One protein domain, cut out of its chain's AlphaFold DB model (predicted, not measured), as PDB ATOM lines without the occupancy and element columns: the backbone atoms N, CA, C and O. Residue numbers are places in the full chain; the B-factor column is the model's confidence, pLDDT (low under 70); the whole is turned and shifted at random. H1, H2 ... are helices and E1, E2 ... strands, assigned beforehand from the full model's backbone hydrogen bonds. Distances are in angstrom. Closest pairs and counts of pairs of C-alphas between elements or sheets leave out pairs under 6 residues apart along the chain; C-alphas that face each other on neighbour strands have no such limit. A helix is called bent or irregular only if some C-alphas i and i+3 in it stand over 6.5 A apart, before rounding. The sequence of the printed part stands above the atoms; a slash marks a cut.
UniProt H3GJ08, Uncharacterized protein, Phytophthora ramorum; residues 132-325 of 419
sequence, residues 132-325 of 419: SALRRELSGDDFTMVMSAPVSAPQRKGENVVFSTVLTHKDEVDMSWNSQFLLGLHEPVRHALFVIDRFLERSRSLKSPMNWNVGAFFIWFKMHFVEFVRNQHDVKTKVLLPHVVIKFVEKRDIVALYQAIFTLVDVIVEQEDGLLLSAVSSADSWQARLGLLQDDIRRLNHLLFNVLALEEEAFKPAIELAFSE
ATOM      1  N   SER A 132      10.363 -42.340 -48.749       45.09
ATOM      2  CA  SER A 132      10.480 -42.513 -50.201       45.09
ATOM      3  C   SER A 132      10.113 -43.936 -50.665       45.09
ATOM      4  O   SER A 132       9.518 -44.109 -51.734       45.09
ATOM      5  N   ALA A 133      10.385 -44.950 -49.835       49.38
ATOM      6  CA  ALA A 133      10.030 -46.346 -50.079       49.38
ATOM      7  C   ALA A 133       8.529 -46.592 -49.875       49.38
ATOM      8  O   ALA A 133       7.917 -47.274 -50.689       49.38
ATOM      9  N   LEU A 134       7.903 -45.945 -48.888       53.62
ATOM     10  CA  LEU A 134       6.447 -45.980 -48.691       53.62
ATOM     11  C   LEU A 134       5.684 -45.404 -49.889       53.62
ATOM     12  O   LEU A 134       4.644 -45.938 -50.282       53.62
ATOM     13  N   ARG A 135       6.190 -44.331 -50.515       52.84
ATOM     14  CA  ARG A 135       5.587 -43.791 -51.746       52.84
ATOM     15  C   ARG A 135       5.655 -44.802 -52.900       52.84
ATOM     16  O   ARG A 135       4.707 -44.857 -53.674       52.84
ATOM     17  N   ARG A 136       6.708 -45.631 -52.959       51.38
ATOM     18  CA  ARG A 136       6.944 -46.660 -53.990       51.38
ATOM     19  C   ARG A 136       6.206 -47.984 -53.736       51.38
ATOM     20  O   ARG A 136       5.639 -48.526 -54.674       51.38
ATOM     21  N   GLU A 137       6.173 -48.501 -52.508       51.75
ATOM     22  CA  GLU A 137       5.506 -49.780 -52.192       51.75
ATOM     23  C   GLU A 137       3.979 -49.695 -52.292       51.75
ATOM     24  O   GLU A 137       3.328 -50.645 -52.712       51.75
ATOM     25  N   LEU A 138       3.402 -48.528 -52.002       50.56
ATOM     26  CA  LEU A 138       1.974 -48.264 -52.209       50.56
ATOM     27  C   LEU A 138       1.651 -47.806 -53.648       50.56
ATOM     28  O   LEU A 138       0.526 -47.401 -53.916       50.56
ATOM     29  N   SER A 139       2.628 -47.853 -54.559       44.38
ATOM     30  CA  SER A 139       2.495 -47.522 -55.987       44.38
ATOM     31  C   SER A 139       2.460 -48.776 -56.881       44.38
ATOM     32  O   SER A 139       2.759 -48.682 -58.070       44.38
ATOM     33  N   GLY A 140       2.126 -49.952 -56.336       42.62
ATOM     34  CA  GLY A 140       1.811 -51.124 -57.162       42.62
ATOM     35  C   GLY A 140       0.629 -50.838 -58.100       42.62
ATOM     36  O   GLY A 140      -0.281 -50.104 -57.720       42.62
ATOM     37  N   ASP A 141       0.645 -51.402 -59.311       42.00
ATOM     38  CA  ASP A 141      -0.268 -51.066 -60.425       42.00
ATOM     39  C   ASP A 141      -1.778 -51.177 -60.105       42.00
ATOM     40  O   ASP A 141      -2.575 -50.466 -60.710       42.00
ATOM     41  N   ASP A 142      -2.189 -51.987 -59.122       45.81
ATOM     42  CA  ASP A 142      -3.594 -52.054 -58.669       45.81
ATOM     43  C   ASP A 142      -3.989 -50.902 -57.718       45.81
ATOM     44  O   ASP A 142      -5.165 -50.558 -57.593       45.81
ATOM     45  N   PHE A 143      -3.019 -50.263 -57.055       47.53
ATOM     46  CA  PHE A 143      -3.260 -49.146 -56.132       47.53
ATOM     47  C   PHE A 143      -3.282 -47.785 -56.832       47.53
ATOM     48  O   PHE A 143      -3.988 -46.881 -56.381       47.53
ATOM     49  N   THR A 144      -2.566 -47.618 -57.945       49.66
ATOM     50  CA  THR A 144      -2.500 -46.340 -58.677       49.66
ATOM     51  C   THR A 144      -3.862 -45.924 -59.244       49.66
ATOM     52  O   THR A 144      -4.181 -44.733 -59.261       49.66
ATOM     53  N   MET A 145      -4.717 -46.884 -59.617       47.16
ATOM     54  CA  MET A 145      -6.052 -46.603 -60.159       47.16
ATOM     55  C   MET A 145      -7.073 -46.177 -59.087       47.16
ATOM     56  O   MET A 145      -7.940 -45.346 -59.358       47.16
ATOM     57  N   VAL A 146      -6.947 -46.676 -57.849       52.00
ATOM     58  CA  VAL A 146      -7.808 -46.283 -56.713       52.00
ATOM     59  C   VAL A 146      -7.443 -44.883 -56.188       52.00
ATOM     60  O   VAL A 146      -8.297 -44.169 -55.667       52.00
ATOM     61  N   MET A 147      -6.191 -44.449 -56.366       58.16
ATOM     62  CA  MET A 147      -5.647 -43.229 -55.753       58.16
ATOM     63  C   MET A 147      -6.133 -41.905 -56.353       58.16
ATOM     64  O   MET A 147      -6.069 -40.878 -55.680       58.16
ATOM     65  N   SER A 148      -6.667 -41.916 -57.576       62.78
ATOM     66  CA  SER A 148      -7.181 -40.701 -58.232       62.78
ATOM     67  C   SER A 148      -8.672 -40.450 -57.980       62.78
ATOM     68  O   SER A 148      -9.203 -39.422 -58.411       62.78
ATOM     69  N   ALA A 149      -9.370 -41.378 -57.317       77.88
ATOM     70  CA  ALA A 149     -10.799 -41.248 -57.074       77.88
ATOM     71  C   ALA A 149     -11.077 -40.143 -56.032       77.88
ATOM     72  O   ALA A 149     -10.435 -40.123 -54.978       77.88
ATOM     73  N   PRO A 150     -12.023 -39.221 -56.294       81.06
ATOM     74  CA  PRO A 150     -12.465 -38.247 -55.300       81.06
ATOM     75  C   PRO A 150     -12.958 -38.924 -54.021       81.06
ATOM     76  O   PRO A 150     -13.516 -40.023 -54.071       81.06
ATOM     77  N   VAL A 151     -12.828 -38.243 -52.879       83.00
ATOM     78  CA  VAL A 151     -13.369 -38.747 -51.613       83.00
ATOM     79  C   VAL A 151     -14.884 -38.881 -51.746       83.00
ATOM     80  O   VAL A 151     -15.582 -37.925 -52.116       83.00
ATOM     81  N   SER A 152     -15.377 -40.090 -51.470       79.06
ATOM     82  CA  SER A 152     -16.792 -40.438 -51.574       79.06
ATOM     83  C   SER A 152     -17.648 -39.509 -50.721       79.06
ATOM     84  O   SER A 152     -17.341 -39.243 -49.557       79.06
ATOM     85  N   ALA A 153     -18.741 -39.027 -51.310       78.19
ATOM     86  CA  ALA A 153     -19.772 -38.309 -50.575       78.19
ATOM     87  C   ALA A 153     -20.383 -39.216 -49.492       78.19
ATOM     88  O   ALA A 153     -20.386 -40.444 -49.653       78.19
ATOM     89  N   PRO A 154     -20.908 -38.641 -48.395       78.62
ATOM     90  CA  PRO A 154     -21.578 -39.446 -47.388       78.62
ATOM     91  C   PRO A 154     -22.813 -40.119 -47.984       78.62
ATOM     92  O   PRO A 154     -23.482 -39.571 -48.865       78.62
ATOM     93  N   GLN A 155     -23.141 -41.299 -47.473       71.94
ATOM     94  CA  GLN A 155     -24.364 -41.982 -47.863       71.94
ATOM     95  C   GLN A 155     -25.532 -41.328 -47.112       71.94
ATOM     96  O   GLN A 155     -25.543 -41.289 -45.880       71.94
ATOM     97  N   ARG A 156     -26.513 -40.793 -47.851       69.50
ATOM     98  CA  ARG A 156     -27.796 -40.371 -47.271       69.50
ATOM     99  C   ARG A 156     -28.671 -41.596 -47.067       69.50
ATOM    100  O   ARG A 156     -28.975 -42.291 -48.035       69.50
ATOM    101  N   LYS A 157     -29.053 -41.852 -45.819       64.44
ATOM    102  CA  LYS A 157     -29.819 -43.031 -45.408       64.44
ATOM    103  C   LYS A 157     -30.955 -42.600 -44.494       64.44
ATOM    104  O   LYS A 157     -30.785 -42.450 -43.285       64.44
ATOM    105  N   GLY A 158     -32.098 -42.316 -45.115       68.75
ATOM    106  CA  GLY A 158     -33.192 -41.594 -44.468       68.75
ATOM    107  C   GLY A 158     -32.768 -40.167 -44.109       68.75
ATOM    108  O   GLY A 158     -32.184 -39.472 -44.938       68.75
ATOM    109  N   GLU A 159     -33.033 -39.762 -42.868       68.62
ATOM    110  CA  GLU A 159     -32.637 -38.456 -42.306       68.62
ATOM    111  C   GLU A 159     -31.149 -38.407 -41.898       68.62
ATOM    112  O   GLU A 159     -30.594 -37.333 -41.668       68.62
ATOM    113  N   ASN A 160     -30.472 -39.561 -41.830       75.88
ATOM    114  CA  ASN A 160     -29.109 -39.662 -41.315       75.88
ATOM    115  C   ASN A 160     -28.066 -39.621 -42.440       75.88
ATOM    116  O   ASN A 160     -28.227 -40.223 -43.507       75.88
ATOM    117  N   VAL A 161     -26.947 -38.940 -42.171       82.69
ATOM    118  CA  VAL A 161     -25.825 -38.796 -43.109       82.69
ATOM    119  C   VAL A 161     -24.559 -39.392 -42.492       82.69
ATOM    120  O   VAL A 161     -24.001 -38.821 -41.555       82.69
ATOM    121  N   VAL A 162     -24.102 -40.535 -43.021       90.19
ATOM    122  CA  VAL A 162     -22.969 -41.316 -42.481       90.19
ATOM    123  C   VAL A 162     -21.987 -41.704 -43.588       90.19
ATOM    124  O   VAL A 162     -22.382 -42.010 -44.715       90.19
ATOM    125  N   PHE A 163     -20.691 -41.695 -43.269       91.94
ATOM    126  CA  PHE A 163     -19.623 -42.151 -44.160       91.94
ATOM    127  C   PHE A 163     -19.189 -43.608 -43.904       91.94
ATOM    128  O   PHE A 163     -18.650 -44.236 -44.816       91.94
ATOM    129  N   SER A 164     -19.388 -44.157 -42.697       93.81
ATOM    130  CA  SER A 164     -19.105 -45.571 -42.395       93.81
ATOM    131  C   SER A 164     -19.868 -46.520 -43.325       93.81
ATOM    132  O   SER A 164     -21.092 -46.450 -43.447       93.81
ATOM    133  N   THR A 165     -19.145 -47.461 -43.930       92.12
ATOM    134  CA  THR A 165     -19.716 -48.577 -44.696       92.12
ATOM    135  C   THR A 165     -19.939 -49.828 -43.848       92.12
ATOM    136  O   THR A 165     -20.719 -50.684 -44.247       92.12
ATOM    137  N   VAL A 166     -19.274 -49.938 -42.693       94.50
ATOM    138  CA  VAL A 166     -19.337 -51.107 -41.797       94.50
ATOM    139  C   VAL A 166     -20.541 -51.016 -40.867       94.50
ATOM    140  O   VAL A 166     -21.276 -51.984 -40.693       94.50
ATOM    141  N   LEU A 167     -20.779 -49.838 -40.288       93.12
ATOM    142  CA  LEU A 167     -21.879 -49.594 -39.345       93.12
ATOM    143  C   LEU A 167     -23.182 -49.207 -40.048       93.12
ATOM    144  O   LEU A 167     -24.071 -48.594 -39.459       93.12
ATOM    145  N   THR A 168     -23.286 -49.577 -41.318       89.25
ATOM    146  CA  THR A 168     -24.404 -49.241 -42.178       89.25
ATOM    147  C   THR A 168     -24.805 -50.478 -42.967       89.25
ATOM    148  O   THR A 168     -24.054 -50.952 -43.815       89.25
ATOM    149  N   HIS A 169     -26.008 -51.000 -42.732       83.50
ATOM    150  CA  HIS A 169     -26.477 -52.239 -43.349       83.50
ATOM    151  C   HIS A 169     -27.866 -52.040 -43.961       83.50
ATOM    152  O   HIS A 169     -28.764 -51.544 -43.293       83.50
ATOM    153  N   LYS A 170     -28.053 -52.440 -45.231       82.38
ATOM    154  CA  LYS A 170     -29.326 -52.289 -45.979       82.38
ATOM    155  C   LYS A 170     -29.935 -50.883 -45.887       82.38
ATOM    156  O   LYS A 170     -31.128 -50.723 -45.676       82.38
ATOM    157  N   ASP A 171     -29.086 -49.877 -46.033       78.06
ATOM    158  CA  ASP A 171     -29.477 -48.467 -45.965       78.06
ATOM    159  C   ASP A 171     -30.001 -47.979 -44.609       78.06
ATOM    160  O   ASP A 171     -30.523 -46.874 -44.511       78.06
ATOM    161  N   GLU A 172     -29.736 -48.733 -43.543       85.12
ATOM    162  CA  GLU A 172     -29.963 -48.318 -42.162       85.12
ATOM    163  C   GLU A 172     -28.628 -48.167 -41.424       85.12
ATOM    164  O   GLU A 172     -27.709 -48.981 -41.573       85.12
ATOM    165  N   VAL A 173     -28.511 -47.098 -40.636       89.81
ATOM    166  CA  VAL A 173     -27.368 -46.869 -39.743       89.81
ATOM    167  C   VAL A 173     -27.584 -47.686 -38.476       89.81
ATOM    168  O   VAL A 173     -28.655 -47.629 -37.871       89.81
ATOM    169  N   ASP A 174     -26.571 -48.431 -38.047       92.12
ATOM    170  CA  ASP A 174     -26.616 -49.157 -36.785       92.12
ATOM    171  C   ASP A 174     -26.545 -48.182 -35.600       92.12
ATOM    172  O   ASP A 174     -25.495 -47.631 -35.268       92.12
ATOM    173  N   MET A 175     -27.690 -48.000 -34.944       92.12
ATOM    174  CA  MET A 175     -27.858 -47.097 -33.806       92.12
ATOM    175  C   MET A 175     -27.685 -47.789 -32.446       92.12
ATOM    176  O   MET A 175     -28.113 -47.242 -31.427       92.12
ATOM    177  N   SER A 176     -27.070 -48.972 -32.378       94.75
ATOM    178  CA  SER A 176     -26.642 -49.553 -31.099       94.75
ATOM    179  C   SER A 176     -25.632 -48.643 -30.385       94.75
ATOM    180  O   SER A 176     -24.866 -47.918 -31.018       94.75
ATOM    181  N   TRP A 177     -25.637 -48.628 -29.049       94.75
ATOM    182  CA  TRP A 177     -24.851 -47.668 -28.256       94.75
ATOM    183  C   TRP A 177     -23.335 -47.748 -28.527       94.75
ATOM    184  O   TRP A 177     -22.644 -46.730 -28.524       94.75
ATOM    185  N   ASN A 178     -22.812 -48.945 -28.801       95.81
ATOM    186  CA  ASN A 178     -21.415 -49.191 -29.157       95.81
ATOM    187  C   ASN A 178     -21.097 -48.697 -30.576       95.81
ATOM    188  O   ASN A 178     -20.035 -48.110 -30.785       95.81
ATOM    189  N   SER A 179     -22.022 -48.852 -31.525       96.00
ATOM    190  CA  SER A 179     -21.902 -48.253 -32.859       96.00
ATOM    191  C   SER A 179     -21.957 -46.724 -32.790       96.00
ATOM    192  O   SER A 179     -21.096 -46.062 -33.361       96.00
ATOM    193  N   GLN A 180     -22.868 -46.145 -32.001       95.44
ATOM    194  CA  GLN A 180     -22.931 -44.694 -31.765       95.44
ATOM    195  C   GLN A 180     -21.639 -44.137 -31.148       95.44
ATOM    196  O   GLN A 180     -21.201 -43.042 -31.511       95.44
ATOM    197  N   PHE A 181     -21.023 -44.883 -30.225       95.38
ATOM    198  CA  PHE A 181     -19.721 -44.541 -29.655       95.38
ATOM    199  C   PHE A 181     -18.637 -44.472 -30.742       95.38
ATOM    200  O   PHE A 181     -17.952 -43.455 -30.860       95.38
ATOM    201  N   LEU A 182     -18.515 -45.508 -31.578       96.94
ATOM    202  CA  LEU A 182     -17.518 -45.556 -32.654       96.94
ATOM    203  C   LEU A 182     -17.774 -44.485 -33.727       96.94
ATOM    204  O   LEU A 182     -16.849 -43.759 -34.094       96.94
ATOM    205  N   LEU A 183     -19.026 -44.303 -34.160       95.81
ATOM    206  CA  LEU A 183     -19.420 -43.251 -35.105       95.81
ATOM    207  C   LEU A 183     -19.067 -41.856 -34.580       95.81
ATOM    208  O   LEU A 183     -18.562 -41.025 -35.333       95.81
ATOM    209  N   GLY A 184     -19.269 -41.601 -33.283       94.69
ATOM    210  CA  GLY A 184     -18.900 -40.329 -32.660       94.69
ATOM    211  C   GLY A 184     -17.414 -40.004 -32.801       94.69
ATOM    212  O   GLY A 184     -17.056 -38.842 -32.987       94.69
ATOM    213  N   LEU A 185     -16.551 -41.020 -32.772       95.44
ATOM    214  CA  LEU A 185     -15.104 -40.864 -32.924       95.44
ATOM    215  C   LEU A 185     -14.656 -40.827 -34.392       95.44
ATOM    216  O   LEU A 185     -13.710 -40.112 -34.727       95.44
ATOM    217  N   HIS A 186     -15.305 -41.600 -35.264       97.00
ATOM    218  CA  HIS A 186     -14.832 -41.862 -36.626       97.00
ATOM    219  C   HIS A 186     -15.419 -40.904 -37.671       97.00
ATOM    220  O   HIS A 186     -14.699 -40.433 -38.555       97.00
ATOM    221  N   GLU A 187     -16.701 -40.550 -37.561       95.06
ATOM    222  CA  GLU A 187     -17.373 -39.666 -38.522       95.06
ATOM    223  C   GLU A 187     -16.770 -38.252 -38.611       95.06
ATOM    224  O   GLU A 187     -16.713 -37.713 -39.721       95.06
ATOM    225  N   PRO A 188     -16.252 -37.634 -37.527       94.69
ATOM    226  CA  PRO A 188     -15.498 -36.386 -37.641       94.69
ATOM    227  C   PRO A 188     -14.305 -36.467 -38.598       94.69
ATOM    228  O   PRO A 188     -14.092 -35.537 -39.375       94.69
ATOM    229  N   VAL A 189     -13.561 -37.579 -38.575       96.56
ATOM    230  CA  VAL A 189     -12.372 -37.786 -39.416       96.56
ATOM    231  C   VAL A 189     -12.775 -37.911 -40.880       96.56
ATOM    232  O   VAL A 189     -12.239 -37.198 -41.730       96.56
ATOM    233  N   ARG A 190     -13.757 -38.773 -41.170       95.44
ATOM    234  CA  ARG A 190     -14.259 -38.996 -42.534       95.44
ATOM    235  C   ARG A 190     -14.813 -37.715 -43.145       95.44
ATOM    236  O   ARG A 190     -14.470 -37.351 -44.267       95.44
ATOM    237  N   HIS A 191     -15.605 -36.984 -42.366       92.12
ATOM    238  CA  HIS A 191     -16.151 -35.705 -42.792       92.12
ATOM    239  C   HIS A 191     -15.062 -34.662 -43.066       92.12
ATOM    240  O   HIS A 191     -15.132 -33.954 -44.068       92.12
ATOM    241  N   ALA A 192     -14.052 -34.557 -42.199       93.50
ATOM    242  CA  ALA A 192     -12.952 -33.621 -42.401       93.50
ATOM    243  C   ALA A 192     -12.215 -33.887 -43.719       93.50
ATOM    244  O   ALA A 192     -12.000 -32.954 -44.486       93.50
ATOM    245  N   LEU A 193     -11.900 -35.149 -44.018       94.50
ATOM    246  CA  LEU A 193     -11.247 -35.540 -45.269       94.50
ATOM    247  C   LEU A 193     -12.096 -35.224 -46.501       94.50
ATOM    248  O   LEU A 193     -11.570 -34.700 -47.479       94.50
ATOM    249  N   PHE A 194     -13.406 -35.472 -46.433       91.69
ATOM    250  CA  PHE A 194     -14.329 -35.086 -47.497       91.69
ATOM    251  C   PHE A 194     -14.303 -33.572 -47.748       91.69
ATOM    252  O   PHE A 194     -14.174 -33.136 -48.892       91.69
ATOM    253  N   VAL A 195     -14.373 -32.758 -46.689       89.44
ATOM    254  CA  VAL A 195     -14.313 -31.292 -46.810       89.44
ATOM    255  C   VAL A 195     -12.971 -30.839 -47.389       89.44
ATOM    256  O   VAL A 195     -12.964 -29.984 -48.271       89.44
ATOM    257  N   ILE A 196     -11.853 -31.426 -46.948       92.12
ATOM    258  CA  ILE A 196     -10.517 -31.102 -47.465       92.12
ATOM    259  C   ILE A 196     -10.408 -31.447 -48.957       92.12
ATOM    260  O   ILE A 196      -9.978 -30.600 -49.731       92.12
ATOM    261  N   ASP A 197     -10.814 -32.644 -49.390       91.12
ATOM    262  CA  ASP A 197     -10.725 -33.026 -50.809       91.12
ATOM    263  C   ASP A 197     -11.568 -32.103 -51.698       91.12
ATOM    264  O   ASP A 197     -11.085 -31.626 -52.724       91.12
ATOM    265  N   ARG A 198     -12.793 -31.763 -51.268       88.19
ATOM    266  CA  ARG A 198     -13.659 -30.828 -52.008       88.19
ATOM    267  C   ARG A 198     -13.123 -29.411 -52.022       88.19
ATOM    268  O   ARG A 198     -13.371 -28.689 -52.987       88.19
ATOM    269  N   PHE A 199     -12.445 -28.999 -50.960       88.06
ATOM    270  CA  PHE A 199     -11.752 -27.724 -50.923       88.06
ATOM    271  C   PHE A 199     -10.615 -27.700 -51.945       88.06
ATOM    272  O   PHE A 199     -10.616 -26.834 -52.812       88.06
ATOM    273  N   LEU A 200      -9.714 -28.686 -51.913       89.62
ATOM    274  CA  LEU A 200      -8.569 -28.753 -52.824       89.62
ATOM    275  C   LEU A 200      -9.009 -28.867 -54.289       89.62
ATOM    276  O   LEU A 200      -8.466 -28.173 -55.146       89.62
ATOM    277  N   GLU A 201     -10.035 -29.673 -54.580       86.81
ATOM    278  CA  GLU A 201     -10.633 -29.780 -55.916       86.81
ATOM    279  C   GLU A 201     -11.111 -28.420 -56.440       86.81
ATOM    280  O   GLU A 201     -10.873 -28.076 -57.598       86.81
ATOM    281  N   ARG A 202     -11.732 -27.613 -55.577       84.12
ATOM    282  CA  ARG A 202     -12.179 -26.260 -55.926       84.12
ATOM    283  C   ARG A 202     -11.030 -25.269 -56.011       84.12
ATOM    284  O   ARG A 202     -11.019 -24.437 -56.909       84.12
ATOM    285  N   SER A 203     -10.022 -25.379 -55.153       84.25
ATOM    286  CA  SER A 203      -8.828 -24.536 -55.230       84.25
ATOM    287  C   SER A 203      -8.099 -24.684 -56.569       84.25
ATOM    288  O   SER A 203      -7.478 -23.729 -57.031       84.25
ATOM    289  N   ARG A 204      -8.224 -25.836 -57.242       81.25
ATOM    290  CA  ARG A 204      -7.673 -26.047 -58.590       81.25
ATOM    291  C   ARG A 204      -8.373 -25.230 -59.671       81.25
ATOM    292  O   ARG A 204      -7.730 -24.881 -60.655       81.25
ATOM    293  N   SER A 205      -9.655 -24.896 -59.517       76.31
ATOM    294  CA  SER A 205     -10.375 -24.085 -60.509       76.31
ATOM    295  C   SER A 205     -10.138 -22.578 -60.349       76.31
ATOM    296  O   SER A 205     -10.545 -21.792 -61.210       76.31
ATOM    297  N   LEU A 206      -9.445 -22.155 -59.285       74.12
ATOM    298  CA  LEU A 206      -9.115 -20.753 -59.056       74.12
ATOM    299  C   LEU A 206      -8.073 -20.256 -60.065       74.12
ATOM    300  O   LEU A 206      -7.005 -20.840 -60.246       74.12
ATOM    301  N   LYS A 207      -8.372 -19.110 -60.688       66.94
ATOM    302  CA  LYS A 207      -7.500 -18.455 -61.676       66.94
ATOM    303  C   LYS A 207      -6.238 -17.829 -61.066       66.94
ATOM    304  O   LYS A 207      -5.318 -17.509 -61.810       66.94
ATOM    305  N   SER A 208      -6.200 -17.622 -59.748       65.88
ATOM    306  CA  SER A 208      -5.069 -17.002 -59.048       65.88
ATOM    307  C   SER A 208      -4.732 -17.752 -57.752       65.88
ATOM    308  O   SER A 208      -5.611 -17.880 -56.896       65.88
ATOM    309  N   PRO A 209      -3.469 -18.184 -57.561       66.19
ATOM    310  CA  PRO A 209      -2.985 -18.773 -56.309       66.19
ATOM    311  C   PRO A 209      -3.071 -17.820 -55.107       66.19
ATOM    312  O   PRO A 209      -3.191 -18.276 -53.974       66.19
ATOM    313  N   MET A 210      -3.033 -16.498 -55.337       60.25
ATOM    314  CA  MET A 210      -2.932 -15.491 -54.266       60.25
ATOM    315  C   MET A 210      -4.161 -15.406 -53.353       60.25
ATOM    316  O   MET A 210      -4.063 -14.857 -52.260       60.25
ATOM    317  N   ASN A 211      -5.303 -15.958 -53.769       66.00
ATOM    318  CA  ASN A 211      -6.516 -15.958 -52.949       66.00
ATOM    319  C   ASN A 211      -6.550 -17.124 -51.949       66.00
ATOM    320  O   ASN A 211      -7.359 -17.107 -51.025       66.00
ATOM    321  N   TRP A 212      -5.682 -18.134 -52.098       76.50
ATOM    322  CA  TRP A 212      -5.635 -19.251 -51.161       76.50
ATOM    323  C   TRP A 212      -4.609 -19.007 -50.047       76.50
ATOM    324  O   TRP A 212      -3.399 -18.969 -50.266       76.50
ATOM    325  N   ASN A 213      -5.094 -18.916 -48.807       82.31
ATOM    326  CA  ASN A 213      -4.248 -18.924 -47.619       82.31
ATOM    327  C   ASN A 213      -3.771 -20.352 -47.275       82.31
ATOM    328  O   ASN A 213      -4.339 -21.034 -46.416       82.31
ATOM    329  N   VAL A 214      -2.711 -20.796 -47.957       85.56
ATOM    330  CA  VAL A 214      -2.045 -22.096 -47.735       85.56
ATOM    331  C   VAL A 214      -1.628 -22.276 -46.277       85.56
ATOM    332  O   VAL A 214      -1.863 -23.333 -45.694       85.56
ATOM    333  N   GLY A 215      -1.067 -21.231 -45.660       87.50
ATOM    334  CA  GLY A 215      -0.625 -21.279 -44.266       87.50
ATOM    335  C   GLY A 215      -1.781 -21.559 -43.305       87.50
ATOM    336  O   GLY A 215      -1.668 -22.415 -42.434       87.50
ATOM    337  N   ALA A 216      -2.932 -20.907 -43.494       88.00
ATOM    338  CA  ALA A 216      -4.119 -21.171 -42.680       88.00
ATOM    339  C   ALA A 216      -4.621 -22.616 -42.833       88.00
ATOM    340  O   ALA A 216      -4.972 -23.242 -41.831       88.00
ATOM    341  N   PHE A 217      -4.605 -23.164 -44.055       91.19
ATOM    342  CA  PHE A 217      -4.945 -24.569 -44.293       91.19
ATOM    343  C   PHE A 217      -4.016 -25.510 -43.513       91.19
ATOM    344  O   PHE A 217      -4.502 -26.356 -42.762       91.19
ATOM    345  N   PHE A 218      -2.696 -25.343 -43.629       93.81
ATOM    346  CA  PHE A 218      -1.737 -26.216 -42.947       93.81
ATOM    347  C   PHE A 218      -1.741 -26.037 -41.428       93.81
ATOM    348  O   PHE A 218      -1.610 -27.025 -40.703       93.81
ATOM    349  N   ILE A 219      -1.944 -24.820 -40.917       93.00
ATOM    350  CA  ILE A 219      -2.149 -24.580 -39.481       93.00
ATOM    351  C   ILE A 219      -3.362 -25.371 -38.995       93.00
ATOM    352  O   ILE A 219      -3.245 -26.113 -38.021       93.00
ATOM    353  N   TRP A 220      -4.503 -25.267 -39.681       93.81
ATOM    354  CA  TRP A 220      -5.706 -26.013 -39.317       93.81
ATOM    355  C   TRP A 220      -5.484 -27.531 -39.414       93.81
ATOM    356  O   TRP A 220      -5.812 -28.268 -38.482       93.81
ATOM    357  N   PHE A 221      -4.852 -28.000 -40.494       95.50
ATOM    358  CA  PHE A 221      -4.560 -29.416 -40.717       95.50
ATOM    359  C   PHE A 221      -3.693 -29.994 -39.591       95.50
ATOM    360  O   PHE A 221      -4.066 -30.991 -38.975       95.50
ATOM    361  N   LYS A 222      -2.583 -29.329 -39.247       95.88
ATOM    362  CA  LYS A 222      -1.661 -29.749 -38.179       95.88
ATOM    363  C   LYS A 222      -2.297 -29.661 -36.791       95.88
ATOM    364  O   LYS A 222      -2.270 -30.625 -36.031       95.88
ATOM    365  N   MET A 223      -2.855 -28.499 -36.451       94.69
ATOM    366  CA  MET A 223      -3.282 -28.187 -35.081       94.69
ATOM    367  C   MET A 223      -4.621 -28.815 -34.702       94.69
ATOM    368  O   MET A 223      -4.915 -28.954 -33.511       94.69
ATOM    369  N   HIS A 224      -5.460 -29.149 -35.685       94.50
ATOM    370  CA  HIS A 224      -6.807 -29.653 -35.433       94.50
ATOM    371  C   HIS A 224      -7.009 -31.051 -35.998       94.50
ATOM    372  O   HIS A 224      -7.319 -31.953 -35.226       94.50
ATOM    373  N   PHE A 225      -6.817 -31.259 -37.300       96.38
ATOM    374  CA  PHE A 225      -7.107 -32.557 -37.911       96.38
ATOM    375  C   PHE A 225      -6.115 -33.648 -37.481       96.38
ATOM    376  O   PHE A 225      -6.528 -34.679 -36.950       96.38
ATOM    377  N   VAL A 226      -4.808 -33.414 -37.636       97.19
ATOM    378  CA  VAL A 226      -3.763 -34.379 -37.247       97.19
ATOM    379  C   VAL A 226      -3.812 -34.663 -35.746       97.19
ATOM    380  O   VAL A 226      -3.750 -35.822 -35.332       97.19
ATOM    381  N   GLU A 227      -3.986 -33.623 -34.931       96.38
ATOM    382  CA  GLU A 227      -4.139 -33.771 -33.483       96.38
ATOM    383  C   GLU A 227      -5.390 -34.589 -33.120       96.38
ATOM    384  O   GLU A 227      -5.341 -35.408 -32.203       96.38
ATOM    385  N   PHE A 228      -6.495 -34.436 -33.863       96.44
ATOM    386  CA  PHE A 228      -7.698 -35.247 -33.666       96.44
ATOM    387  C   PHE A 228      -7.424 -36.719 -33.958       96.44
ATOM    388  O   PHE A 228      -7.690 -37.566 -33.107       96.44
ATOM    389  N   VAL A 229      -6.818 -37.036 -35.105       97.62
ATOM    390  CA  VAL A 229      -6.477 -38.420 -35.476       97.62
ATOM    391  C   VAL A 229      -5.542 -39.060 -34.441       97.62
ATOM    392  O   VAL A 229      -5.795 -40.183 -33.995       97.62
ATOM    393  N   ARG A 230      -4.501 -38.340 -33.997       97.50
ATOM    394  CA  ARG A 230      -3.578 -38.806 -32.949       97.50
ATOM    395  C   ARG A 230      -4.296 -39.035 -31.624       97.50
ATOM    396  O   ARG A 230      -4.100 -40.079 -31.007       97.50
ATOM    397  N   ASN A 231      -5.156 -38.106 -31.205       96.25
ATOM    398  CA  ASN A 231      -5.907 -38.259 -29.964       96.25
ATOM    399  C   ASN A 231      -6.846 -39.471 -30.007       96.25
ATOM    400  O   ASN A 231      -6.896 -40.215 -29.030       96.25
ATOM    401  N   GLN A 232      -7.540 -39.703 -31.125       95.00
ATOM    402  CA  GLN A 232      -8.411 -40.869 -31.286       95.00
ATOM    403  C   GLN A 232      -7.632 -42.181 -31.177       95.00
ATOM    404  O   GLN A 232      -8.027 -43.072 -30.422       95.00
ATOM    405  N   HIS A 233      -6.503 -42.287 -31.880       96.88
ATOM    406  CA  HIS A 233      -5.616 -43.445 -31.782       96.88
ATOM    407  C   HIS A 233      -5.133 -43.666 -30.341       96.88
ATOM    408  O   HIS A 233      -5.227 -44.771 -29.806       96.88
ATOM    409  N   ASP A 234      -4.678 -42.608 -29.670       96.50
ATOM    410  CA  ASP A 234      -4.189 -42.672 -28.294       96.50
ATOM    411  C   ASP A 234      -5.272 -43.087 -27.295       96.50
ATOM    412  O   ASP A 234      -5.025 -43.910 -26.414       96.50
ATOM    413  N   VAL A 235      -6.479 -42.539 -27.418       95.56
ATOM    414  CA  VAL A 235      -7.614 -42.896 -26.562       95.56
ATOM    415  C   VAL A 235      -7.976 -44.367 -26.761       95.56
ATOM    416  O   VAL A 235      -8.098 -45.106 -25.782       95.56
ATOM    417  N   LYS A 236      -8.087 -44.829 -28.010       95.62
ATOM    418  CA  LYS A 236      -8.418 -46.229 -28.307       95.62
ATOM    419  C   LYS A 236      -7.341 -47.183 -27.795       95.62
ATOM    420  O   LYS A 236      -7.659 -48.160 -27.126       95.62
ATOM    421  N   THR A 237      -6.067 -46.878 -28.011       95.62
ATOM    422  CA  THR A 237      -4.960 -47.759 -27.604       95.62
ATOM    423  C   THR A 237      -4.682 -47.753 -26.102       95.62
ATOM    424  O   THR A 237      -4.393 -48.806 -25.537       95.62
ATOM    425  N   LYS A 238      -4.765 -46.595 -25.435       96.12
ATOM    426  CA  LYS A 238      -4.392 -46.449 -24.014       96.12
ATOM    427  C   LYS A 238      -5.564 -46.638 -23.057       96.12
ATOM    428  O   LYS A 238      -5.333 -46.950 -21.892       96.12
ATOM    429  N   VAL A 239      -6.800 -46.416 -23.511       95.62
ATOM    430  CA  VAL A 239      -7.996 -46.485 -22.654       95.62
ATOM    431  C   VAL A 239      -8.889 -47.659 -23.012       95.62
ATOM    432  O   VAL A 239      -9.277 -48.397 -22.115       95.62
ATOM    433  N   LEU A 240      -9.231 -47.839 -24.288       95.38
ATOM    434  CA  LEU A 240     -10.206 -48.854 -24.689       95.38
ATOM    435  C   LEU A 240      -9.581 -50.250 -24.790       95.38
ATOM    436  O   LEU A 240     -10.058 -51.190 -24.158       95.38
ATOM    437  N   LEU A 241      -8.493 -50.369 -25.551       95.00
ATOM    438  CA  LEU A 241      -7.829 -51.632 -25.867       95.00
ATOM    439  C   LEU A 241      -7.402 -52.459 -24.637       95.00
ATOM    440  O   LEU A 241      -7.505 -53.679 -24.708       95.00
ATOM    441  N   PRO A 242      -6.984 -51.873 -23.495       96.12
ATOM    442  CA  PRO A 242      -6.698 -52.645 -22.283       96.12
ATOM    443  C   PRO A 242      -7.911 -53.357 -21.670       96.12
ATOM    444  O   PRO A 242      -7.742 -54.147 -20.743       96.12
ATOM    445  N   HIS A 243      -9.127 -53.044 -22.118       95.62
ATOM    446  CA  HIS A 243     -10.360 -53.566 -21.537       95.62
ATOM    447  C   HIS A 243     -11.219 -54.379 -22.508       95.62
ATOM    448  O   HIS A 243     -12.306 -54.811 -22.133       95.62
ATOM    449  N   VAL A 244     -10.751 -54.592 -23.736       96.38
ATOM    450  CA  VAL A 244     -11.450 -55.387 -24.748       96.38
ATOM    451  C   VAL A 244     -10.492 -56.400 -25.361       96.38
ATOM    452  O   VAL A 244      -9.284 -56.174 -25.424       96.38
ATOM    453  N   VAL A 245     -11.029 -57.526 -25.823       96.00
ATOM    454  CA  VAL A 245     -10.244 -58.573 -26.483       96.00
ATOM    455  C   VAL A 245     -10.538 -58.524 -27.977       96.00
ATOM    456  O   VAL A 245     -11.644 -58.840 -28.398       96.00
ATOM    457  N   ILE A 246      -9.540 -58.130 -28.766       96.62
ATOM    458  CA  ILE A 246      -9.576 -58.172 -30.238       96.62
ATOM    459  C   ILE A 246      -8.566 -59.198 -30.747       96.62
ATOM    460  O   ILE A 246      -7.607 -59.529 -30.037       96.62
ATOM    461  N   LYS A 247      -8.750 -59.715 -31.968       96.31
ATOM    462  CA  LYS A 247      -7.824 -60.721 -32.498       96.31
ATOM    463  C   LYS A 247      -6.440 -60.108 -32.696       96.31
ATOM    464  O   LYS A 247      -6.293 -58.945 -33.067       96.31
ATOM    465  N   PHE A 248      -5.403 -60.919 -32.493       95.06
ATOM    466  CA  PHE A 248      -4.019 -60.475 -32.667       95.06
ATOM    467  C   PHE A 248      -3.756 -59.918 -34.075       95.06
ATOM    468  O   PHE A 248      -3.098 -58.889 -34.208       95.06
ATOM    469  N   VAL A 249      -4.300 -60.576 -35.105       96.25
ATOM    470  CA  VAL A 249      -4.155 -60.159 -36.507       96.25
ATOM    471  C   VAL A 249      -4.791 -58.782 -36.732       96.25
ATOM    472  O   VAL A 249      -4.102 -57.879 -37.190       96.25
ATOM    473  N   GLU A 250      -6.036 -58.581 -36.288       94.81
ATOM    474  CA  GLU A 250      -6.743 -57.289 -36.374       94.81
ATOM    475  C   GLU A 250      -5.953 -56.176 -35.667       94.81
ATOM    476  O   GLU A 250      -5.709 -55.116 -36.238       94.81
ATOM    477  N   LYS A 251      -5.467 -56.436 -34.443       95.44
ATOM    478  CA  LYS A 251      -4.642 -55.480 -33.691       95.44
ATOM    479  C   LYS A 251      -3.370 -55.097 -34.445       95.44
ATOM    480  O   LYS A 251      -3.010 -53.922 -34.477       95.44
ATOM    481  N   ARG A 252      -2.659 -56.084 -34.997       96.38
ATOM    482  CA  ARG A 252      -1.425 -55.863 -35.760       96.38
ATOM    483  C   ARG A 252      -1.703 -54.999 -36.989       96.38
ATOM    484  O   ARG A 252      -0.963 -54.049 -37.228       96.38
ATOM    485  N   ASP A 253      -2.763 -55.310 -37.726       95.88
ATOM    486  CA  ASP A 253      -3.099 -54.627 -38.976       95.88
ATOM    487  C   ASP A 253      -3.546 -53.178 -38.715       95.88
ATOM    488  O   ASP A 253      -3.082 -52.261 -39.394       95.88
ATOM    489  N   ILE A 254      -4.329 -52.938 -37.653       96.44
ATOM    490  CA  ILE A 254      -4.686 -51.585 -37.189       96.44
ATOM    491  C   ILE A 254      -3.426 -50.769 -36.853       96.44
ATOM    492  O   ILE A 254      -3.291 -49.623 -37.284       96.44
ATOM    493  N   VAL A 255      -2.479 -51.351 -36.106       96.12
ATOM    494  CA  VAL A 255      -1.227 -50.668 -35.734       96.12
ATOM    495  C   VAL A 255      -0.382 -50.340 -36.967       96.12
ATOM    496  O   VAL A 255       0.126 -49.223 -37.072       96.12
ATOM    497  N   ALA A 256      -0.253 -51.277 -37.908       95.88
ATOM    498  CA  ALA A 256       0.495 -51.064 -39.144       95.88
ATOM    499  C   ALA A 256      -0.119 -49.939 -39.999       95.88
ATOM    500  O   ALA A 256       0.605 -49.081 -40.507       95.88
ATOM    501  N   LEU A 257      -1.452 -49.883 -40.100       97.12
ATOM    502  CA  LEU A 257      -2.141 -48.800 -40.806       97.12
ATOM    503  C   LEU A 257      -1.925 -47.445 -40.132       97.12
ATOM    504  O   LEU A 257      -1.631 -46.476 -40.827       97.12
ATOM    505  N   TYR A 258      -1.997 -47.357 -38.801       98.12
ATOM    506  CA  TYR A 258      -1.710 -46.100 -38.101       98.12
ATOM    507  C   TYR A 258      -0.268 -45.624 -38.293       98.12
ATOM    508  O   TYR A 258      -0.042 -44.424 -38.445       98.12
ATOM    509  N   GLN A 259       0.702 -46.539 -38.352       97.50
ATOM    510  CA  GLN A 259       2.082 -46.192 -38.700       97.50
ATOM    511  C   GLN A 259       2.162 -45.593 -40.110       97.50
ATOM    512  O   GLN A 259       2.709 -44.503 -40.271       97.50
ATOM    513  N   ALA A 260       1.551 -46.243 -41.107       97.50
ATOM    514  CA  ALA A 260       1.514 -45.736 -42.479       97.50
ATOM    515  C   ALA A 260       0.797 -44.376 -42.589       97.50
ATOM    516  O   ALA A 260       1.260 -43.487 -43.305       97.50
ATOM    517  N   ILE A 261      -0.303 -44.192 -41.849       98.25
ATOM    518  CA  ILE A 261      -1.047 -42.929 -41.755       98.25
ATOM    519  C   ILE A 261      -0.145 -41.817 -41.231       98.25
ATOM    520  O   ILE A 261      -0.083 -40.756 -41.845       98.25
ATOM    521  N   PHE A 262       0.562 -42.037 -40.120       98.19
ATOM    522  CA  PHE A 262       1.406 -40.993 -39.543       98.19
ATOM    523  C   PHE A 262       2.602 -40.658 -40.428       98.19
ATOM    524  O   PHE A 262       2.892 -39.479 -40.595       98.19
ATOM    525  N   THR A 263       3.214 -41.645 -41.089       97.56
ATOM    526  CA  THR A 263       4.261 -41.357 -42.076       97.56
ATOM    527  C   THR A 263       3.736 -40.528 -43.249       97.56
ATOM    528  O   THR A 263       4.397 -39.588 -43.679       97.56
ATOM    529  N   LEU A 264       2.537 -40.824 -43.761       98.00
ATOM    530  CA  LEU A 264       1.944 -40.030 -44.839       98.00
ATOM    531  C   LEU A 264       1.550 -38.620 -44.382       98.00
ATOM    532  O   LEU A 264       1.700 -37.668 -45.140       98.00
ATOM    533  N   VAL A 265       1.067 -38.471 -43.147       98.19
ATOM    534  CA  VAL A 265       0.790 -37.158 -42.555       98.19
ATOM    535  C   VAL A 265       2.056 -36.308 -42.501       98.19
ATOM    536  O   VAL A 265       1.988 -35.134 -42.854       98.19
ATOM    537  N   ASP A 266       3.195 -36.885 -42.115       97.44
ATOM    538  CA  ASP A 266       4.470 -36.162 -42.092       97.44
ATOM    539  C   ASP A 266       4.859 -35.706 -43.514       97.44
ATOM    540  O   ASP A 266       5.160 -34.531 -43.717       97.44
ATOM    541  N   VAL A 267       4.701 -36.574 -44.524       96.88
ATOM    542  CA  VAL A 267       4.908 -36.220 -45.945       96.88
ATOM    543  C   VAL A 267       3.970 -35.103 -46.416       96.88
ATOM    544  O   VAL A 267       4.381 -34.246 -47.194       96.88
ATOM    545  N   ILE A 268       2.707 -35.093 -45.983       97.56
ATOM    546  CA  ILE A 268       1.760 -34.016 -46.313       97.56
ATOM    547  C   ILE A 268       2.205 -32.707 -45.663       97.56
ATOM    548  O   ILE A 268       2.225 -31.674 -46.325       97.56
ATOM    549  N   VAL A 269       2.588 -32.740 -44.385       96.81
ATOM    550  CA  VAL A 269       3.035 -31.553 -43.645       96.81
ATOM    551  C   VAL A 269       4.288 -30.934 -44.269       96.81
ATOM    552  O   VAL A 269       4.354 -29.715 -44.401       96.81
ATOM    553  N   GLU A 270       5.239 -31.747 -44.727       95.94
ATOM    554  CA  GLU A 270       6.460 -31.281 -45.403       95.94
ATOM    555  C   GLU A 270       6.200 -30.570 -46.747       95.94
ATOM    556  O   GLU A 270       7.088 -29.902 -47.279       95.94
ATOM    557  N   GLN A 271       4.990 -30.664 -47.310       94.69
ATOM    558  CA  GLN A 271       4.643 -29.980 -48.562       94.69
ATOM    559  C   GLN A 271       4.317 -28.494 -48.391       94.69
ATOM    560  O   GLN A 271       4.272 -27.789 -49.400       94.69
ATOM    561  N   GLU A 272       4.108 -28.008 -47.164       94.31
ATOM    562  CA  GLU A 272       3.680 -26.630 -46.875       94.31
ATOM    563  C   GLU A 272       4.583 -25.582 -47.540       94.31
ATOM    564  O   GLU A 272       4.106 -24.777 -48.344       94.31
ATOM    565  N   ASP A 273       5.891 -25.641 -47.283       91.00
ATOM    566  CA  ASP A 273       6.855 -24.681 -47.830       91.00
ATOM    567  C   ASP A 273       6.936 -24.768 -49.358       91.00
ATOM    568  O   ASP A 273       6.965 -23.754 -50.059       91.00
ATOM    569  N   GLY A 274       6.921 -25.990 -49.900       89.44
ATOM    570  CA  GLY A 274       6.946 -26.215 -51.344       89.44
ATOM    571  C   GLY A 274       5.714 -25.641 -52.045       89.44
ATOM    572  O   GLY A 274       5.825 -25.084 -53.141       89.44
ATOM    573  N   LEU A 275       4.549 -25.745 -51.407       89.19
ATOM    574  CA  LEU A 275       3.296 -25.218 -51.926       89.19
ATOM    575  C   LEU A 275       3.265 -23.684 -51.836       89.19
ATOM    576  O   LEU A 275       2.941 -23.032 -52.830       89.19
ATOM    577  N   LEU A 276       3.712 -23.107 -50.715       87.88
ATOM    578  CA  LEU A 276       3.867 -21.657 -50.540       87.88
ATOM    579  C   LEU A 276       4.793 -21.039 -51.598       87.88
ATOM    580  O   LEU A 276       4.432 -20.050 -52.235       87.88
ATOM    581  N   LEU A 277       5.960 -21.642 -51.836       88.12
ATOM    582  CA  LEU A 277       6.912 -21.170 -52.846       88.12
ATOM    583  C   LEU A 277       6.349 -21.290 -54.271       88.12
ATOM    584  O   LEU A 277       6.549 -20.398 -55.102       88.12
ATOM    585  N   SER A 278       5.612 -22.367 -54.563       85.25
ATOM    586  CA  SER A 278       5.002 -22.568 -55.884       85.25
ATOM    587  C   SER A 278       3.907 -21.544 -56.201       85.25
ATOM    588  O   SER A 278       3.837 -21.079 -57.339       85.25
ATOM    589  N   ALA A 279       3.134 -21.117 -55.192       81.75
ATOM    590  CA  ALA A 279       2.071 -20.120 -55.326       81.75
ATOM    591  C   ALA A 279       2.590 -18.756 -55.811       81.75
ATOM    592  O   ALA A 279       1.899 -18.044 -56.536       81.75
ATOM    593  N   VAL A 280       3.820 -18.408 -55.416       82.44
ATOM    594  CA  VAL A 280       4.496 -17.156 -55.795       82.44
ATOM    595  C   VAL A 280       5.201 -17.278 -57.150       82.44
ATOM    596  O   VAL A 280       5.428 -16.275 -57.822       82.44
ATOM    597  N   SER A 281       5.545 -18.499 -57.565       83.94
ATOM    598  CA  SER A 281       6.392 -18.742 -58.736       83.94
ATOM    599  C   SER A 281       5.609 -18.749 -60.051       83.94
ATOM    600  O   SER A 281       5.902 -17.970 -60.955       83.94
ATOM    601  N   SER A 282       4.641 -19.658 -60.198       86.56
ATOM    602  CA  SER A 282       3.825 -19.774 -61.416       86.56
ATOM    603  C   SER A 282       2.540 -20.555 -61.158       86.56
ATOM    604  O   SER A 282       2.492 -21.426 -60.289       86.56
ATOM    605  N   ALA A 283       1.509 -20.283 -61.962       85.56
ATOM    606  CA  ALA A 283       0.235 -20.993 -61.883       85.56
ATOM    607  C   ALA A 283       0.386 -22.502 -62.162       85.56
ATOM    608  O   ALA A 283      -0.220 -23.307 -61.462       85.56
ATOM    609  N   ASP A 284       1.231 -22.897 -63.118       88.38
ATOM    610  CA  ASP A 284       1.435 -24.312 -63.459       88.38
ATOM    611  C   ASP A 284       2.149 -25.078 -62.338       88.38
ATOM    612  O   ASP A 284       1.734 -26.176 -61.963       88.38
ATOM    613  N   SER A 285       3.199 -24.485 -61.752       89.56
ATOM    614  CA  SER A 285       3.916 -25.087 -60.619       89.56
ATOM    615  C   SER A 285       3.002 -25.260 -59.409       89.56
ATOM    616  O   SER A 285       3.018 -26.308 -58.760       89.56
ATOM    617  N   TRP A 286       2.173 -24.254 -59.145       88.12
ATOM    618  CA  TRP A 286       1.143 -24.300 -58.123       88.12
ATOM    619  C   TRP A 286       0.127 -25.422 -58.355       88.12
ATOM    620  O   TRP A 286      -0.106 -26.229 -57.460       88.12
ATOM    621  N   GLN A 287      -0.443 -25.512 -59.559       89.25
ATOM    622  CA  GLN A 287      -1.426 -26.544 -59.902       89.25
ATOM    623  C   GLN A 287      -0.838 -27.950 -59.776       89.25
ATOM    624  O   GLN A 287      -1.495 -28.845 -59.244       89.25
ATOM    625  N   ALA A 288       0.413 -28.143 -60.201       91.25
ATOM    626  CA  ALA A 288       1.111 -29.412 -60.036       91.25
ATOM    627  C   ALA A 288       1.287 -29.778 -58.552       91.25
ATOM    628  O   ALA A 288       1.010 -30.911 -58.157       91.25
ATOM    629  N   ARG A 289       1.700 -28.825 -57.705       92.31
ATOM    630  CA  ARG A 289       1.864 -29.045 -56.258       92.31
ATOM    631  C   ARG A 289       0.535 -29.287 -55.544       92.31
ATOM    632  O   ARG A 289       0.469 -30.152 -54.678       92.31
ATOM    633  N   LEU A 290      -0.515 -28.569 -55.928       91.56
ATOM    634  CA  LEU A 290      -1.862 -28.773 -55.407       91.56
ATOM    635  C   LEU A 290      -2.422 -30.146 -55.805       91.56
ATOM    636  O   LEU A 290      -3.055 -30.802 -54.983       91.56
ATOM    637  N   GLY A 291      -2.139 -30.607 -57.027       92.19
ATOM    638  CA  GLY A 291      -2.446 -31.972 -57.461       92.19
ATOM    639  C   GLY A 291      -1.780 -33.021 -56.571       92.19
ATOM    640  O   GLY A 291      -2.468 -33.882 -56.038       92.19
ATOM    641  N   LEU A 292      -0.473 -32.882 -56.315       94.00
ATOM    642  CA  LEU A 292       0.262 -33.786 -55.419       94.00
ATOM    643  C   LEU A 292      -0.317 -33.804 -53.996       94.00
ATOM    644  O   LEU A 292      -0.503 -34.878 -53.427       94.00
ATOM    645  N   LEU A 293      -0.646 -32.634 -53.440       95.31
ATOM    646  CA  LEU A 293      -1.283 -32.542 -52.126       95.31
ATOM    647  C   LEU A 293      -2.645 -33.250 -52.118       95.31
ATOM    648  O   LEU A 293      -2.962 -33.967 -51.171       95.31
ATOM    649  N   GLN A 294      -3.456 -33.055 -53.159       94.00
ATOM    650  CA  GLN A 294      -4.761 -33.700 -53.274       94.00
ATOM    651  C   GLN A 294      -4.634 -35.226 -53.360       94.00
ATOM    652  O   GLN A 294      -5.379 -35.934 -52.681       94.00
ATOM    653  N   ASP A 295      -3.677 -35.734 -54.135       94.81
ATOM    654  CA  ASP A 295      -3.419 -37.169 -54.254       94.81
ATOM    655  C   ASP A 295      -2.974 -37.767 -52.909       94.81
ATOM    656  O   ASP A 295      -3.501 -38.797 -52.474       94.81
ATOM    657  N   ASP A 296      -2.080 -37.087 -52.183       96.44
ATOM    658  CA  ASP A 296      -1.651 -37.526 -50.851       96.44
ATOM    659  C   ASP A 296      -2.806 -37.461 -49.825       96.44
ATOM    660  O   ASP A 296      -2.942 -38.367 -48.999       96.44
ATOM    661  N   ILE A 297      -3.707 -36.472 -49.906       96.31
ATOM    662  CA  ILE A 297      -4.929 -36.415 -49.081       96.31
ATOM    663  C   ILE A 297      -5.891 -37.562 -49.408       96.31
ATOM    664  O   ILE A 297      -6.466 -38.155 -48.493       96.31
ATOM    665  N   ARG A 298      -6.073 -37.917 -50.682       95.94
ATOM    666  CA  ARG A 298      -6.926 -39.049 -51.088       95.94
ATOM    667  C   ARG A 298      -6.351 -40.382 -50.633       95.94
ATOM    668  O   ARG A 298      -7.087 -41.247 -50.153       95.94
ATOM    669  N   ARG A 299      -5.029 -40.528 -50.681       95.62
ATOM    670  CA  ARG A 299      -4.322 -41.675 -50.105       95.62
ATOM    671  C   ARG A 299      -4.473 -41.735 -48.586       95.62
ATOM    672  O   ARG A 299      -4.745 -42.807 -48.044       95.62
ATOM    673  N   LEU A 300      -4.364 -40.597 -47.900       97.56
ATOM    674  CA  LEU A 300      -4.629 -40.502 -46.465       97.56
ATOM    675  C   LEU A 300      -6.077 -40.878 -46.147       97.56
ATOM    676  O   LEU A 300      -6.322 -41.613 -45.192       97.56
ATOM    677  N   ASN A 301      -7.023 -40.436 -46.975       96.25
ATOM    678  CA  ASN A 301      -8.424 -40.803 -46.862       96.25
ATOM    679  C   ASN A 301      -8.625 -42.313 -46.986       96.25
ATOM    680  O   ASN A 301      -9.290 -42.895 -46.137       96.25
ATOM    681  N   HIS A 302      -8.016 -42.962 -47.979       95.69
ATOM    682  CA  HIS A 302      -8.096 -44.413 -48.139       95.69
ATOM    683  C   HIS A 302      -7.561 -45.161 -46.906       95.69
ATOM    684  O   HIS A 302      -8.251 -46.016 -46.353       95.69
ATOM    685  N   LEU A 303      -6.368 -44.796 -46.422       97.38
ATOM    686  CA  LEU A 303      -5.776 -45.419 -45.233       97.38
ATOM    687  C   LEU A 303      -6.639 -45.212 -43.981       97.38
ATOM    688  O   LEU A 303      -6.862 -46.158 -43.225       97.38
ATOM    689  N   LEU A 304      -7.149 -43.991 -43.770       97.94
ATOM    690  CA  LEU A 304      -8.009 -43.686 -42.631       97.94
ATOM    691  C   LEU A 304      -9.357 -44.405 -42.730       97.94
ATOM    692  O   LEU A 304      -9.804 -44.972 -41.743       97.94
ATOM    693  N   PHE A 305      -9.998 -44.458 -43.895       96.19
ATOM    694  CA  PHE A 305     -11.241 -45.218 -44.049       96.19
ATOM    695  C   PHE A 305     -11.037 -46.703 -43.747       96.19
ATOM    696  O   PHE A 305     -11.842 -47.274 -43.012       96.19
ATOM    697  N   ASN A 306      -9.945 -47.298 -44.236       96.69
ATOM    698  CA  ASN A 306      -9.630 -48.701 -43.986       96.69
ATOM    699  C   ASN A 306      -9.372 -48.976 -42.500       96.69
ATOM    700  O   ASN A 306      -9.931 -49.926 -41.958       96.69
ATOM    701  N   VAL A 307      -8.565 -48.149 -41.818       98.00
ATOM    702  CA  VAL A 307      -8.292 -48.380 -40.390       98.00
ATOM    703  C   VAL A 307      -9.554 -48.202 -39.552       98.00
ATOM    704  O   VAL A 307      -9.819 -49.027 -38.685       98.00
ATOM    705  N   LEU A 308     -10.377 -47.192 -39.853       98.00
ATOM    706  CA  LEU A 308     -11.626 -46.955 -39.130       98.00
ATOM    707  C   LEU A 308     -12.640 -48.083 -39.378       98.00
ATOM    708  O   LEU A 308     -13.375 -48.436 -38.463       98.00
ATOM    709  N   ALA A 309     -12.672 -48.665 -40.582       97.56
ATOM    710  CA  ALA A 309     -13.498 -49.832 -40.890       97.56
ATOM    711  C   ALA A 309     -13.043 -51.077 -40.108       97.56
ATOM    712  O   ALA A 309     -13.859 -51.706 -39.442       97.56
ATOM    713  N   LEU A 310     -11.740 -51.382 -40.100       97.56
ATOM    714  CA  LEU A 310     -11.188 -52.494 -39.313       97.56
ATOM    715  C   LEU A 310     -11.437 -52.319 -37.814       97.56
ATOM    716  O   LEU A 310     -11.738 -53.276 -37.105       97.56
ATOM    717  N   GLU A 311     -11.326 -51.091 -37.314       97.88
ATOM    718  CA  GLU A 311     -11.663 -50.770 -35.933       97.88
ATOM    719  C   GLU A 311     -13.153 -50.947 -35.643       97.88
ATOM    720  O   GLU A 311     -13.500 -51.432 -34.571       97.88
ATOM    721  N   GLU A 312     -14.039 -50.584 -36.569       97.94
ATOM    722  CA  GLU A 312     -15.479 -50.810 -36.428       97.94
ATOM    723  C   GLU A 312     -15.811 -52.305 -36.379       97.94
ATOM    724  O   GLU A 312     -16.564 -52.732 -35.503       97.94
ATOM    725  N   GLU A 313     -15.190 -53.113 -37.239       97.44
ATOM    726  CA  GLU A 313     -15.356 -54.571 -37.263       97.44
ATOM    727  C   GLU A 313     -14.794 -55.252 -36.007       97.44
ATOM    728  O   GLU A 313     -15.418 -56.168 -35.469       97.44
ATOM    729  N   ALA A 314     -13.638 -54.800 -35.511       97.38
ATOM    730  CA  ALA A 314     -12.965 -55.413 -34.368       97.38
ATOM    731  C   ALA A 314     -13.515 -54.921 -33.021       97.38
ATOM    732  O   ALA A 314     -13.799 -55.720 -32.125       97.38
ATOM    733  N   PHE A 315     -13.670 -53.604 -32.841       97.88
ATOM    734  CA  PHE A 315     -14.053 -53.039 -31.548       97.88
ATOM    735  C   PHE A 315     -15.533 -53.177 -31.250       97.88
ATOM    736  O   PHE A 315     -15.861 -53.399 -30.087       97.88
ATOM    737  N   LYS A 316     -16.430 -53.074 -32.237       97.00
ATOM    738  CA  LYS A 316     -17.872 -53.157 -31.969       97.00
ATOM    739  C   LYS A 316     -18.252 -54.441 -31.201       97.00
ATOM    740  O   LYS A 316     -18.805 -54.298 -30.104       97.00
ATOM    741  N   PRO A 317     -17.943 -55.662 -31.691       97.31
ATOM    742  CA  PRO A 317     -18.265 -56.892 -30.965       97.31
ATOM    743  C   PRO A 317     -17.435 -57.057 -29.685       97.31
ATOM    744  O   PRO A 317     -17.934 -57.581 -28.692       97.31
ATOM    745  N   ALA A 318     -16.182 -56.589 -29.664       97.81
ATOM    746  CA  ALA A 318     -15.328 -56.702 -28.481       97.81
ATOM    747  C   ALA A 318     -15.814 -55.819 -27.315       97.81
ATOM    748  O   ALA A 318     -15.740 -56.229 -26.155       97.81
ATOM    749  N   ILE A 319     -16.341 -54.629 -27.614       97.88
ATOM    750  CA  ILE A 319     -16.983 -53.732 -26.645       97.88
ATOM    751  C   ILE A 319     -18.274 -54.359 -26.118       97.88
ATOM    752  O   ILE A 319     -18.486 -54.367 -24.907       97.88
ATOM    753  N   GLU A 320     -19.111 -54.886 -27.012       97.00
ATOM    754  CA  GLU A 320     -20.390 -55.513 -26.658       97.00
ATOM    755  C   GLU A 320     -20.202 -56.726 -25.741       97.00
ATOM    756  O   GLU A 320     -20.938 -56.899 -24.773       97.00
ATOM    757  N   LEU A 321     -19.167 -57.530 -26.001       97.62
ATOM    758  CA  LEU A 321     -18.818 -58.676 -25.168       97.62
ATOM    759  C   LEU A 321     -18.278 -58.261 -23.790       97.62
ATOM    760  O   LEU A 321     -18.530 -58.938 -22.795       97.62
ATOM    761  N   ALA A 322     -17.509 -57.174 -23.726       97.62
ATOM    762  CA  ALA A 322     -16.846 -56.741 -22.499       97.62
ATOM    763  C   ALA A 322     -17.755 -55.918 -21.571       97.62
ATOM    764  O   ALA A 322     -17.534 -55.900 -20.356       97.62
ATOM    765  N   PHE A 323     -18.762 -55.222 -22.110       97.94
ATOM    766  CA  PHE A 323     -19.527 -54.234 -21.358       97.94
ATOM    767  C   PHE A 323     -21.014 -54.204 -21.708       97.94
ATOM    768  O   PHE A 323     -21.409 -54.248 -22.867       97.94
ATOM    769  N   SER A 324     -21.840 -53.957 -20.690       97.69
ATOM    770  CA  SER A 324     -23.147 -53.333 -20.910       97.69
ATOM    771  C   SER A 324     -22.989 -51.826 -21.120       97.69
ATOM    772  O   SER A 324     -22.044 -51.225 -20.601       97.69
ATOM    773  N   GLU A 325     -23.957 -51.192 -21.787       96.00
ATOM    774  CA  GLU A 325     -23.981 -49.736 -22.006       96.00
ATOM    775  C   GLU A 325     -23.750 -48.952 -20.703       96.00
ATOM    776  O   GLU A 325     -22.848 -48.121 -20.611       96.00
TER     777      GLU A 325
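What this domain is: This is residues 132 to 325 of the 419 residues of an uncharacterized protein of Phytophthora ramorum (UniProt H3GJ08). This is a long bundle of helices in which H4, H7 and the end-to-end pair H5 and H6 run lengthwise side by side, while bent H3 packs on another side of H7, the helix nearest the middle. Outside the bundle lie the small hairpin of E1 and E2 and the short helices H1 and H2. The printed part has 194 residues, in the order H1 H2 E1 E2 H3 H4 H5 H6 H7; the two strands are antiparallel, and the class is mostly helix. The whole is compact, with a radius of gyration of the C-alphas of 18.2 A and spans of 59 by 40 by 34 A.

Where its parts are: Find C-alpha 132 at (10.480, -42.513, -50.201), where H1 begins, residues 132 to 137; H2 is residues 141 to 144. Next come E1, residues 155 to 157, and E2, residues 160 to 162. H3, residues 177 to 203, was assigned as one helix by its hydrogen bonds but is bent, with C-alphas 185 and 188 6.5 A apart: H3a is 177 to 185, and H3b, 188 to 203, is 22.2 A long. H4, residues 214 to 243, likewise assigned as one helix, is bent, with C-alphas 223 and 226 6.6 A apart: H4a is 214 to 223, and H4b, 226 to 243, is 25.7 A long. H5, residues 248 to 269, measures 31.7 A, and H6 is residues 271 to 281. H7 runs 55.9 A from C-alpha 283 at (0.235, -20.993, -61.883) to C-alpha 322 at (-16.846, -56.741, -22.499).

How they stand to each other: Look first at the bundle, helices side by side, of H4a, H4b, H5, H6 and H7. H7 touches H5, closest at the C-alphas of Ile 254 and Val 307, 5.8 A, at a shallow tilt of 23 degrees, opposite ways. H6 and H7 form a helical hairpin, closest at the C-alphas of Ser 278 and Trp 286, 4.8 A. H4a touches H6, closest at the C-alphas of Val 214 and Leu 276, 6.6 A; H4b and H5 are close but not clearly touching. H7 touches H3b with residues 290 to 305 alone, closest at the C-alphas of Leu 193 and Asn 301, 6.2 A, and H3a with residues 312 to 320 alone, closest at those of Asn 178 and Lys 316, 6.0 A. In the E1 and E2 hairpin, N 155 and O 162 are 2.9 A apart, within hydrogen-bond range. H1 is close to H5 but not clearly touching, and H2 touches no helix. Each O i to N i+4 pair is within hydrogen-bond range in H1, H3a, H3b, H4a and H5, against 11 of 14 in H4b, 6 of 7 in H6 and 34 of 36 in H7; H2 is too short for such a pair.

The domain as a whole: The C-alphas farthest apart are those of Ser 281 and Ser 324, 59.2 A. The printed part has no cut, and its one long link is E2 to H3. Residues 132 to 148, 156 to 159 and 207 to 211 have pLDDT under 70.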